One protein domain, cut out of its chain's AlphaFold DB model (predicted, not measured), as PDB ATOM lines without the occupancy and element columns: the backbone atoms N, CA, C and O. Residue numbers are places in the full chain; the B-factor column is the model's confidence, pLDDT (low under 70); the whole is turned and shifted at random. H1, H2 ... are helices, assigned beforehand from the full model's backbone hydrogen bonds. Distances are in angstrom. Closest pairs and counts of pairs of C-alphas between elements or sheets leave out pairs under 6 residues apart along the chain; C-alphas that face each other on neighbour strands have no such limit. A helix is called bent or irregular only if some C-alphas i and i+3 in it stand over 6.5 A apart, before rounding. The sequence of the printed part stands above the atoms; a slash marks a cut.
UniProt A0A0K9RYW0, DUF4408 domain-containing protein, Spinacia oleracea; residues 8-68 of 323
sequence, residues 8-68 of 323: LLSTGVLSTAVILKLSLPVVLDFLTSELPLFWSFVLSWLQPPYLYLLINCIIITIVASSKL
ATOM      1  N   LEU A   8     182.194 153.819 166.208       84.81
ATOM      2  CA  LEU A   8     181.580 153.805 164.871       84.81
ATOM      3  C   LEU A   8     180.132 153.288 164.904       84.81
ATOM      4  O   LEU A   8     179.258 153.878 164.270       84.81
ATOM      5  N   LEU A   9     179.857 152.236 165.682       87.38
ATOM      6  CA  LEU A   9     178.499 151.718 165.867       87.38
ATOM      7  C   LEU A   9     177.595 152.721 166.600       87.38
ATOM      8  O   LEU A   9     176.468 152.947 166.161       87.38
ATOM      9  N   SER A  10     178.076 153.378 167.663       87.00
ATOM     10  CA  SER A  10     177.275 154.378 168.387       87.00
ATOM     11  C   SER A  10     176.993 155.623 167.546       87.00
ATOM     12  O   SER A  10     175.881 156.145 167.588       87.00
ATOM     13  N   THR A  11     177.957 156.079 166.738       89.50
ATOM     14  CA  THR A  11     177.752 157.179 165.781       89.50
ATOM     15  C   THR A  11     176.753 156.787 164.692       89.50
ATOM     16  O   THR A  11     175.911 157.605 164.332       89.50
ATOM     17  N   GLY A  12     176.781 155.537 164.216       90.06
ATOM     18  CA  GLY A  12     175.780 155.001 163.290       90.06
ATOM     19  C   GLY A  12     174.366 155.016 163.874       90.06
ATOM     20  O   GLY A  12     173.458 155.545 163.240       90.06
ATOM     21  N   VAL A  13     174.185 154.517 165.103       89.69
ATOM     22  CA  VAL A  13     172.884 154.517 165.805       89.69
ATOM     23  C   VAL A  13     172.391 155.938 166.102       89.69
ATOM     24  O   VAL A  13     171.205 156.226 165.958       89.69
ATOM     25  N   LEU A  14     173.285 156.856 166.481       87.19
ATOM     26  CA  LEU A  14     172.915 158.253 166.712       87.19
ATOM     27  C   LEU A  14     172.540 158.963 165.400       87.19
ATOM     28  O   LEU A  14     171.565 159.709 165.367       87.19
ATOM     29  N   SER A  15     173.266 158.686 164.313       87.69
ATOM     30  CA  SER A  15     172.970 159.203 162.972       87.69
ATOM     31  C   SER A  15     171.616 158.704 162.466       87.69
ATOM     32  O   SER A  15     170.780 159.516 162.074       87.69
ATOM     33  N   THR A  16     171.333 157.398 162.556       89.06
ATOM     34  CA  THR A  16     170.023 156.857 162.156       89.06
ATOM     35  C   THR A  16     168.893 157.400 163.024       89.06
ATOM     36  O   THR A  16     167.847 157.728 162.477       89.06
ATOM     37  N   ALA A  17     169.092 157.593 164.333       87.12
ATOM     38  CA  ALA A  17     168.092 158.219 165.204       87.12
ATOM     39  C   ALA A  17     167.812 159.694 164.845       87.12
ATOM     40  O   ALA A  17     166.657 160.125 164.882       87.12
ATOM     41  N   VAL A  18     168.839 160.466 164.470       87.56
ATOM     42  CA  VAL A  18     168.679 161.850 163.987       87.56
ATOM     43  C   VAL A  18     167.979 161.874 162.629       87.56
ATOM     44  O   VAL A  18     167.021 162.625 162.464       87.56
ATOM     45  N   ILE A  19     168.380 161.012 161.689       87.69
ATOM     46  CA  ILE A  19     167.717 160.864 160.386       87.69
ATOM     47  C   ILE A  19     166.248 160.481 160.579       87.69
ATOM     48  O   ILE A  19     165.395 161.101 159.955       87.69
ATOM     49  N   LEU A  20     165.931 159.548 161.487       85.38
ATOM     50  CA  LEU A  20     164.550 159.163 161.789       85.38
ATOM     51  C   LEU A  20     163.748 160.335 162.374       85.38
ATOM     52  O   LEU A  20     162.595 160.532 162.011       85.38
ATOM     53  N   LYS A  21     164.348 161.147 163.255       82.62
ATOM     54  CA  LYS A  21     163.704 162.359 163.790       82.62
ATOM     55  C   LYS A  21     163.499 163.464 162.755       82.62
ATOM     56  O   LYS A  21     162.569 164.245 162.926       82.62
ATOM     57  N   LEU A  22     164.334 163.536 161.721       79.06
ATOM     58  CA  LEU A  22     164.177 164.480 160.614       79.06
ATOM     59  C   LEU A  22     163.197 163.965 159.553       79.06
ATOM     60  O   LEU A  22     162.459 164.759 158.978       79.06
ATOM     61  N   SER A  23     163.135 162.651 159.323       79.00
ATOM     62  CA  SER A  23     162.170 162.047 158.403       79.00
ATOM     63  C   SER A  23     160.786 161.860 159.022       79.00
ATOM     64  O   SER A  23     159.819 161.890 158.282       79.00
ATOM     65  N   LEU A  24     160.648 161.751 160.348       76.75
ATOM     66  CA  LEU A  24     159.353 161.716 161.043       76.75
ATOM     67  C   LEU A  24     158.397 162.858 160.631       76.75
ATOM     68  O   LEU A  24     157.298 162.534 160.190       76.75
ATOM     69  N   PRO A  25     158.765 164.156 160.716       77.69
ATOM     70  CA  PRO A  25     157.902 165.239 160.248       77.69
ATOM     71  C   PRO A  25     157.730 165.224 158.726       77.69
ATOM     72  O   PRO A  25     156.606 165.327 158.266       77.69
ATOM     73  N   VAL A  26     158.788 164.985 157.939       76.31
ATOM     74  CA  VAL A  26     158.693 164.958 156.462       76.31
ATOM     75  C   VAL A  26     157.762 163.848 155.965       76.31
ATOM     76  O   VAL A  26     156.975 164.064 155.051       76.31
ATOM     77  N   VAL A  27     157.809 162.667 156.581       77.25
ATOM     78  CA  VAL A  27     156.897 161.554 156.301       77.25
ATOM     79  C   VAL A  27     155.495 161.880 156.808       77.25
ATOM     80  O   VAL A  27     154.543 161.521 156.133       77.25
ATOM     81  N   LEU A  28     155.326 162.587 157.931       77.25
ATOM     82  CA  LEU A  28     154.002 163.025 158.390       77.25
ATOM     83  C   LEU A  28     153.386 164.102 157.477       77.25
ATOM     84  O   LEU A  28     152.184 164.069 157.230       77.25
ATOM     85  N   ASP A  29     154.190 165.016 156.942       75.94
ATOM     86  CA  ASP A  29     153.771 166.063 156.005       75.94
ATOM     87  C   ASP A  29     153.449 165.460 154.627       75.94
ATOM     88  O   ASP A  29     152.417 165.762 154.026       75.94
ATOM     89  N   PHE A  30     154.276 164.521 154.155       73.81
ATOM     90  CA  PHE A  30     154.020 163.726 152.952       73.81
ATOM     91  C   PHE A  30     152.769 162.850 153.109       73.81
ATOM     92  O   PHE A  30     151.919 162.808 152.226       73.81
ATOM     93  N   LEU A  31     152.590 162.206 154.266       72.94
ATOM     94  CA  LEU A  31     151.369 161.469 154.579       72.94
ATOM     95  C   LEU A  31     150.164 162.416 154.640       72.94
ATOM     96  O   LEU A  31     149.164 162.144 154.001       72.94
ATOM     97  N   THR A  32     150.208 163.543 155.342       71.88
ATOM     98  CA  THR A  32     149.034 164.436 155.438       71.88
ATOM     99  C   THR A  32     148.659 165.104 154.112       71.88
ATOM    100  O   THR A  32     147.476 165.377 153.903       71.88
ATOM    101  N   SER A  33     149.615 165.308 153.198       70.75
ATOM    102  CA  SER A  33     149.372 165.867 151.859       70.75
ATOM    103  C   SER A  33     149.009 164.820 150.796       70.75
ATOM    104  O   SER A  33     148.113 165.081 149.991       70.75
ATOM    105  N   GLU A  34     149.617 163.628 150.805       71.44
ATOM    106  CA  GLU A  34     149.342 162.578 149.813       71.44
ATOM    107  C   GLU A  34     148.351 161.499 150.285       71.44
ATOM    108  O   GLU A  34     147.668 160.911 149.445       71.44
ATOM    109  N   LEU A  35     148.164 161.257 151.592       70.62
ATOM    110  CA  LEU A  35     147.115 160.339 152.079       70.62
ATOM    111  C   LEU A  35     145.718 160.712 151.578       70.62
ATOM    112  O   LEU A  35     144.999 159.779 151.253       70.62
ATOM    113  N   PRO A  36     145.282 161.984 151.466       71.50
ATOM    114  CA  PRO A  36     143.975 162.296 150.886       71.50
ATOM    115  C   PRO A  36     143.833 161.771 149.449       71.50
ATOM    116  O   PRO A  36     142.785 161.233 149.084       71.50
ATOM    117  N   LEU A  37     144.910 161.854 148.658       66.38
ATOM    118  CA  LEU A  37     144.980 161.310 147.304       66.38
ATOM    119  C   LEU A  37     144.985 159.777 147.336       66.38
ATOM    120  O   LEU A  37     144.063 159.177 146.786       66.38
ATOM    121  N   PHE A  38     145.924 159.134 148.040       74.69
ATOM    122  CA  PHE A  38     145.961 157.669 148.176       74.69
ATOM    123  C   PHE A  38     144.655 157.091 148.736       74.69
ATOM    124  O   PHE A  38     144.168 156.080 148.239       74.69
ATOM    125  N   TRP A  39     144.040 157.751 149.715       73.44
ATOM    126  CA  TRP A  39     142.755 157.368 150.293       73.44
ATOM    127  C   TRP A  39     141.625 157.506 149.275       73.44
ATOM    128  O   TRP A  39     140.814 156.595 149.156       73.44
ATOM    129  N   SER A  40     141.593 158.572 148.466       74.81
ATOM    130  CA  SER A  40     140.625 158.684 147.362       74.81
ATOM    131  C   SER A  40     140.824 157.619 146.272       74.81
ATOM    132  O   SER A  40     139.837 157.102 145.745       74.81
ATOM    133  N   PHE A  41     142.065 157.205 145.990       75.38
ATOM    134  CA  PHE A  41     142.352 156.069 145.105       75.38
ATOM    135  C   PHE A  41     141.894 154.738 145.716       75.38
ATOM    136  O   PHE A  41     141.268 153.943 145.019       75.38
ATOM    137  N   VAL A  42     142.134 154.508 147.012       75.62
ATOM    138  CA  VAL A  42     141.654 153.324 147.750       75.62
ATOM    139  C   VAL A  42     140.122 153.292 147.821       75.62
ATOM    140  O   VAL A  42     139.524 152.243 147.596       75.62
ATOM    141  N   LEU A  43     139.463 154.431 148.049       74.62
ATOM    142  CA  LEU A  43     138.002 154.550 148.028       74.62
ATOM    143  C   LEU A  43     137.419 154.323 146.625       74.62
ATOM    144  O   LEU A  43     136.394 153.659 146.494       74.62
ATOM    145  N   SER A  44     138.092 154.801 145.574       74.00
ATOM    146  CA  SER A  44     137.719 154.512 144.178       74.00
ATOM    147  C   SER A  44     137.892 153.024 143.846       74.00
ATOM    148  O   SER A  44     137.069 152.436 143.148       74.00
ATOM    149  N   TRP A  45     138.909 152.378 144.421       66.88
ATOM    150  CA  TRP A  45     139.103 150.924 144.392       66.88
ATOM    151  C   TRP A  45     138.056 150.134 145.197       66.88
ATOM    152  O   TRP A  45     137.810 148.967 144.898       66.88
ATOM    153  N   LEU A  46     137.408 150.763 146.182       74.06
ATOM    154  CA  LEU A  46     136.274 150.214 146.937       74.06
ATOM    155  C   LEU A  46     134.921 150.392 146.222       74.06
ATOM    156  O   LEU A  46     133.909 149.868 146.692       74.06
ATOM    157  N   GLN A  47     134.876 151.093 145.085       79.44
ATOM    158  CA  GLN A  47     133.666 151.197 144.271       79.44
ATOM    159  C   GLN A  47     133.262 149.792 143.756       79.44
ATOM    160  O   GLN A  47     134.141 148.996 143.410       79.44
ATOM    161  N   PRO A  48     131.954 149.454 143.658       74.81
ATOM    162  CA  PRO A  48     131.491 148.071 143.486       74.81
ATOM    163  C   PRO A  48     132.164 147.191 142.409       74.81
ATOM    164  O   PRO A  48     132.367 146.012 142.701       74.81
ATOM    165  N   PRO A  49     132.539 147.675 141.202       77.94
ATOM    166  CA  PRO A  49     133.213 146.827 140.214       77.94
ATOM    167  C   PRO A  49     134.698 146.559 140.526       77.94
ATOM    168  O   PRO A  49     135.221 145.527 140.110       77.94
ATOM    169  N   TYR A  50     135.383 147.447 141.254       82.75
ATOM    170  CA  TYR A  50     136.821 147.323 141.544       82.75
ATOM    171  C   TYR A  50     137.105 146.531 142.827       82.75
ATOM    172  O   TYR A  50     138.150 145.888 142.934       82.75
ATOM    173  N   LEU A  51     136.139 146.469 143.750       87.12
ATOM    174  CA  LEU A  51     136.265 145.745 145.017       87.12
ATOM    175  C   LEU A  51     136.651 144.263 144.833       87.12
ATOM    176  O   LEU A  51     137.479 143.743 145.580       87.12
ATOM    177  N   TYR A  52     136.112 143.585 143.813       87.06
ATOM    178  CA  TYR A  52     136.463 142.189 143.507       87.06
ATOM    179  C   TYR A  52     137.936 142.039 143.097       87.06
ATOM    180  O   TYR A  52     138.630 141.139 143.568       87.06
ATOM    181  N   LEU A  53     138.441 142.954 142.263       87.06
ATOM    182  CA  LEU A  53     139.847 142.978 141.858       87.06
ATOM    183  C   LEU A  53     140.773 143.250 143.060       87.06
ATOM    184  O   LEU A  53     141.848 142.656 143.131       87.06
ATOM    185  N   LEU A  54     140.348 144.077 144.027       90.50
ATOM    186  CA  LEU A  54     141.133 144.384 145.229       90.50
ATOM    187  C   LEU A  54     141.241 143.159 146.137       90.50
ATOM    188  O   LEU A  54     142.337 142.798 146.562       90.50
ATOM    189  N   ILE A  55     140.114 142.491 146.387       90.00
ATOM    190  CA  ILE A  55     140.055 141.264 147.190       90.00
ATOM    191  C   ILE A  55     140.921 140.169 146.550       90.00
ATOM    192  O   ILE A  55     141.732 139.556 147.241       90.00
ATOM    193  N   ASN A  56     140.837 139.976 145.229       91.25
ATOM    194  CA  ASN A  56     141.693 139.019 144.521       91.25
ATOM    195  C   ASN A  56     143.183 139.392 144.605       91.25
ATOM    196  O   ASN A  56     144.016 138.515 144.819       91.25
ATOM    197  N   CYS A  57     143.530 140.678 144.485       91.31
ATOM    198  CA  CYS A  57     144.904 141.159 144.646       91.31
ATOM    199  C   CYS A  57     145.448 140.870 146.057       91.31
ATOM    200  O   CYS A  57     146.557 140.352 146.201       91.31
ATOM    201  N   ILE A  58     144.645 141.119 147.097       93.38
ATOM    202  CA  ILE A  58     144.983 140.797 148.490       93.38
ATOM    203  C   ILE A  58     145.179 139.284 148.665       93.38
ATOM    204  O   ILE A  58     146.181 138.872 149.246       93.38
ATOM    205  N   ILE A  59     144.290 138.446 148.114       93.81
ATOM    206  CA  ILE A  59     144.423 136.978 148.169       93.81
ATOM    207  C   ILE A  59     145.723 136.521 147.491       93.81
ATOM    208  O   ILE A  59     146.486 135.764 148.089       93.81
ATOM    209  N   ILE A  60     146.021 137.014 146.283       94.38
ATOM    210  CA  ILE A  60     147.265 136.693 145.561       94.38
ATOM    211  C   ILE A  60     148.491 137.154 146.362       94.38
ATOM    212  O   ILE A  60     149.457 136.404 146.480       94.38
ATOM    213  N   THR A  61     148.438 138.342 146.969       93.25
ATOM    214  CA  THR A  61     149.520 138.881 147.808       93.25
ATOM    215  C   THR A  61     149.751 138.021 149.051       93.25
ATOM    216  O   THR A  61     150.898 137.729 149.377       93.25
ATOM    217  N   ILE A  62     148.691 137.557 149.721       92.25
ATOM    218  CA  ILE A  62     148.792 136.659 150.883       92.25
ATOM    219  C   ILE A  62     149.355 135.294 150.468       92.25
ATOM    220  O   ILE A  62     150.259 134.788 151.130       92.25
ATOM    221  N   VAL A  63     148.887 134.715 149.358       94.00
ATOM    222  CA  VAL A  63     149.387 133.426 148.842       94.00
ATOM    223  C   VAL A  63     150.863 133.523 148.432       94.00
ATOM    224  O   VAL A  63     151.657 132.651 148.787       94.00
ATOM    225  N   ALA A  64     151.260 134.595 147.743       89.88
ATOM    226  CA  ALA A  64     152.650 134.842 147.358       89.88
ATOM    227  C   ALA A  64     153.549 135.140 148.572       89.88
ATOM    228  O   ALA A  64     154.657 134.615 148.658       89.88
ATOM    229  N   SER A  65     153.066 135.920 149.543       84.31
ATOM    230  CA  SER A  65     153.783 136.218 150.790       84.31
ATOM    231  C   SER A  65     153.964 134.967 151.657       84.31
ATOM    232  O   SER A  65     155.061 134.704 152.140       84.31
ATOM    233  N   SER A  66     152.935 134.121 151.767       80.56
ATOM    234  CA  SER A  66     153.013 132.818 152.441       80.56
ATOM    235  C   SER A  66     154.039 131.888 151.776       80.56
ATOM    236  O   SER A  66     154.837 131.254 152.467       80.56
ATOM    237  N   LYS A  67     154.092 131.869 150.436       74.19
ATOM    238  CA  LYS A  67     155.138 131.166 149.674       74.19
ATOM    239  C   LYS A  67     156.542 131.737 149.917       74.19
ATOM    240  O   LYS A  67     157.492 130.962 149.967       74.19
ATOM    241  N   LEU A  68     156.679 133.052 150.086       61.47
ATOM    242  CA  LEU A  68     157.959 133.718 150.357       61.47
ATOM    243  C   LEU A  68     158.456 133.514 151.795       61.47
ATOM    244  O   LEU A  68     159.653 133.309 151.985       61.47
TER     245      LEU A  68
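AT A GLANCE: This is residues 8 to 68 of the 323 residues of the protein "DUF4408 domain-containing protein" of Spinacia oleracea (UniProt A0A0K9RYW0). The model is an open, flat U of helices: the long bent helix H1 runs along one side as H1a and round the base as H1b, and after a sharp corner H2 makes the other side. The space between H1a and H2 is empty, and no helix packs on another. The printed part has 61 residues, with two named helices, H1 then H2, and no named strand; the class is all helix. The whole is extended, with a radius of gyration of the C-alphas of 18.5 A, and spans 53 by 34 by 6 A.

HOW THE PARTS SIT: H1, residues 8 to 45, was assigned as one helix by its hydrogen bonds, but it is bent: C-alphas 33 and 36 are 6.5 A apart, against about 5 A in a regular helix. Its arms are H1a, residues 8 to 33, and H1b, residues 36 to 45. Their lines stand at a steep tilt of 69 degrees, only just short of about perpendicular. H1a also has a kink of 29 degrees near residue 23. A tight link of 5 residues leads to H2, residues 51 to 68. H1b and H2 are close but not clearly touching, with the closest C-alphas, those of Trp 45 and Leu 51, 5.9 A apart. Their lines are about perpendicular, at 80 degrees. H1a and H2 are apart. Every O i to N i+4 pair is within hydrogen-bond range in H1b and H2, and 20 of 22 are in H1a.

IN THESE COORDINATES: H1a begins at C-alpha 8 (181.580, 153.805, 164.871) and measures 36.8 A to C-alpha 33. H1b runs 14.0 A from C-alpha 36 (143.975, 162.296, 150.886) to C-alpha 45. H2 runs 25.4 A from C-alpha 51 to C-alpha 68 (157.959, 133.718, 150.357).

THE WHOLE: The two C-alphas farthest apart, those of Leu 8 and Pro 48, are 54.8 A apart. Residues 8 to 41 and 56 to 68 stand free. The printed part has no cut. Its mean pLDDT is 81.4; residues 37, 45 and 68 are under 70.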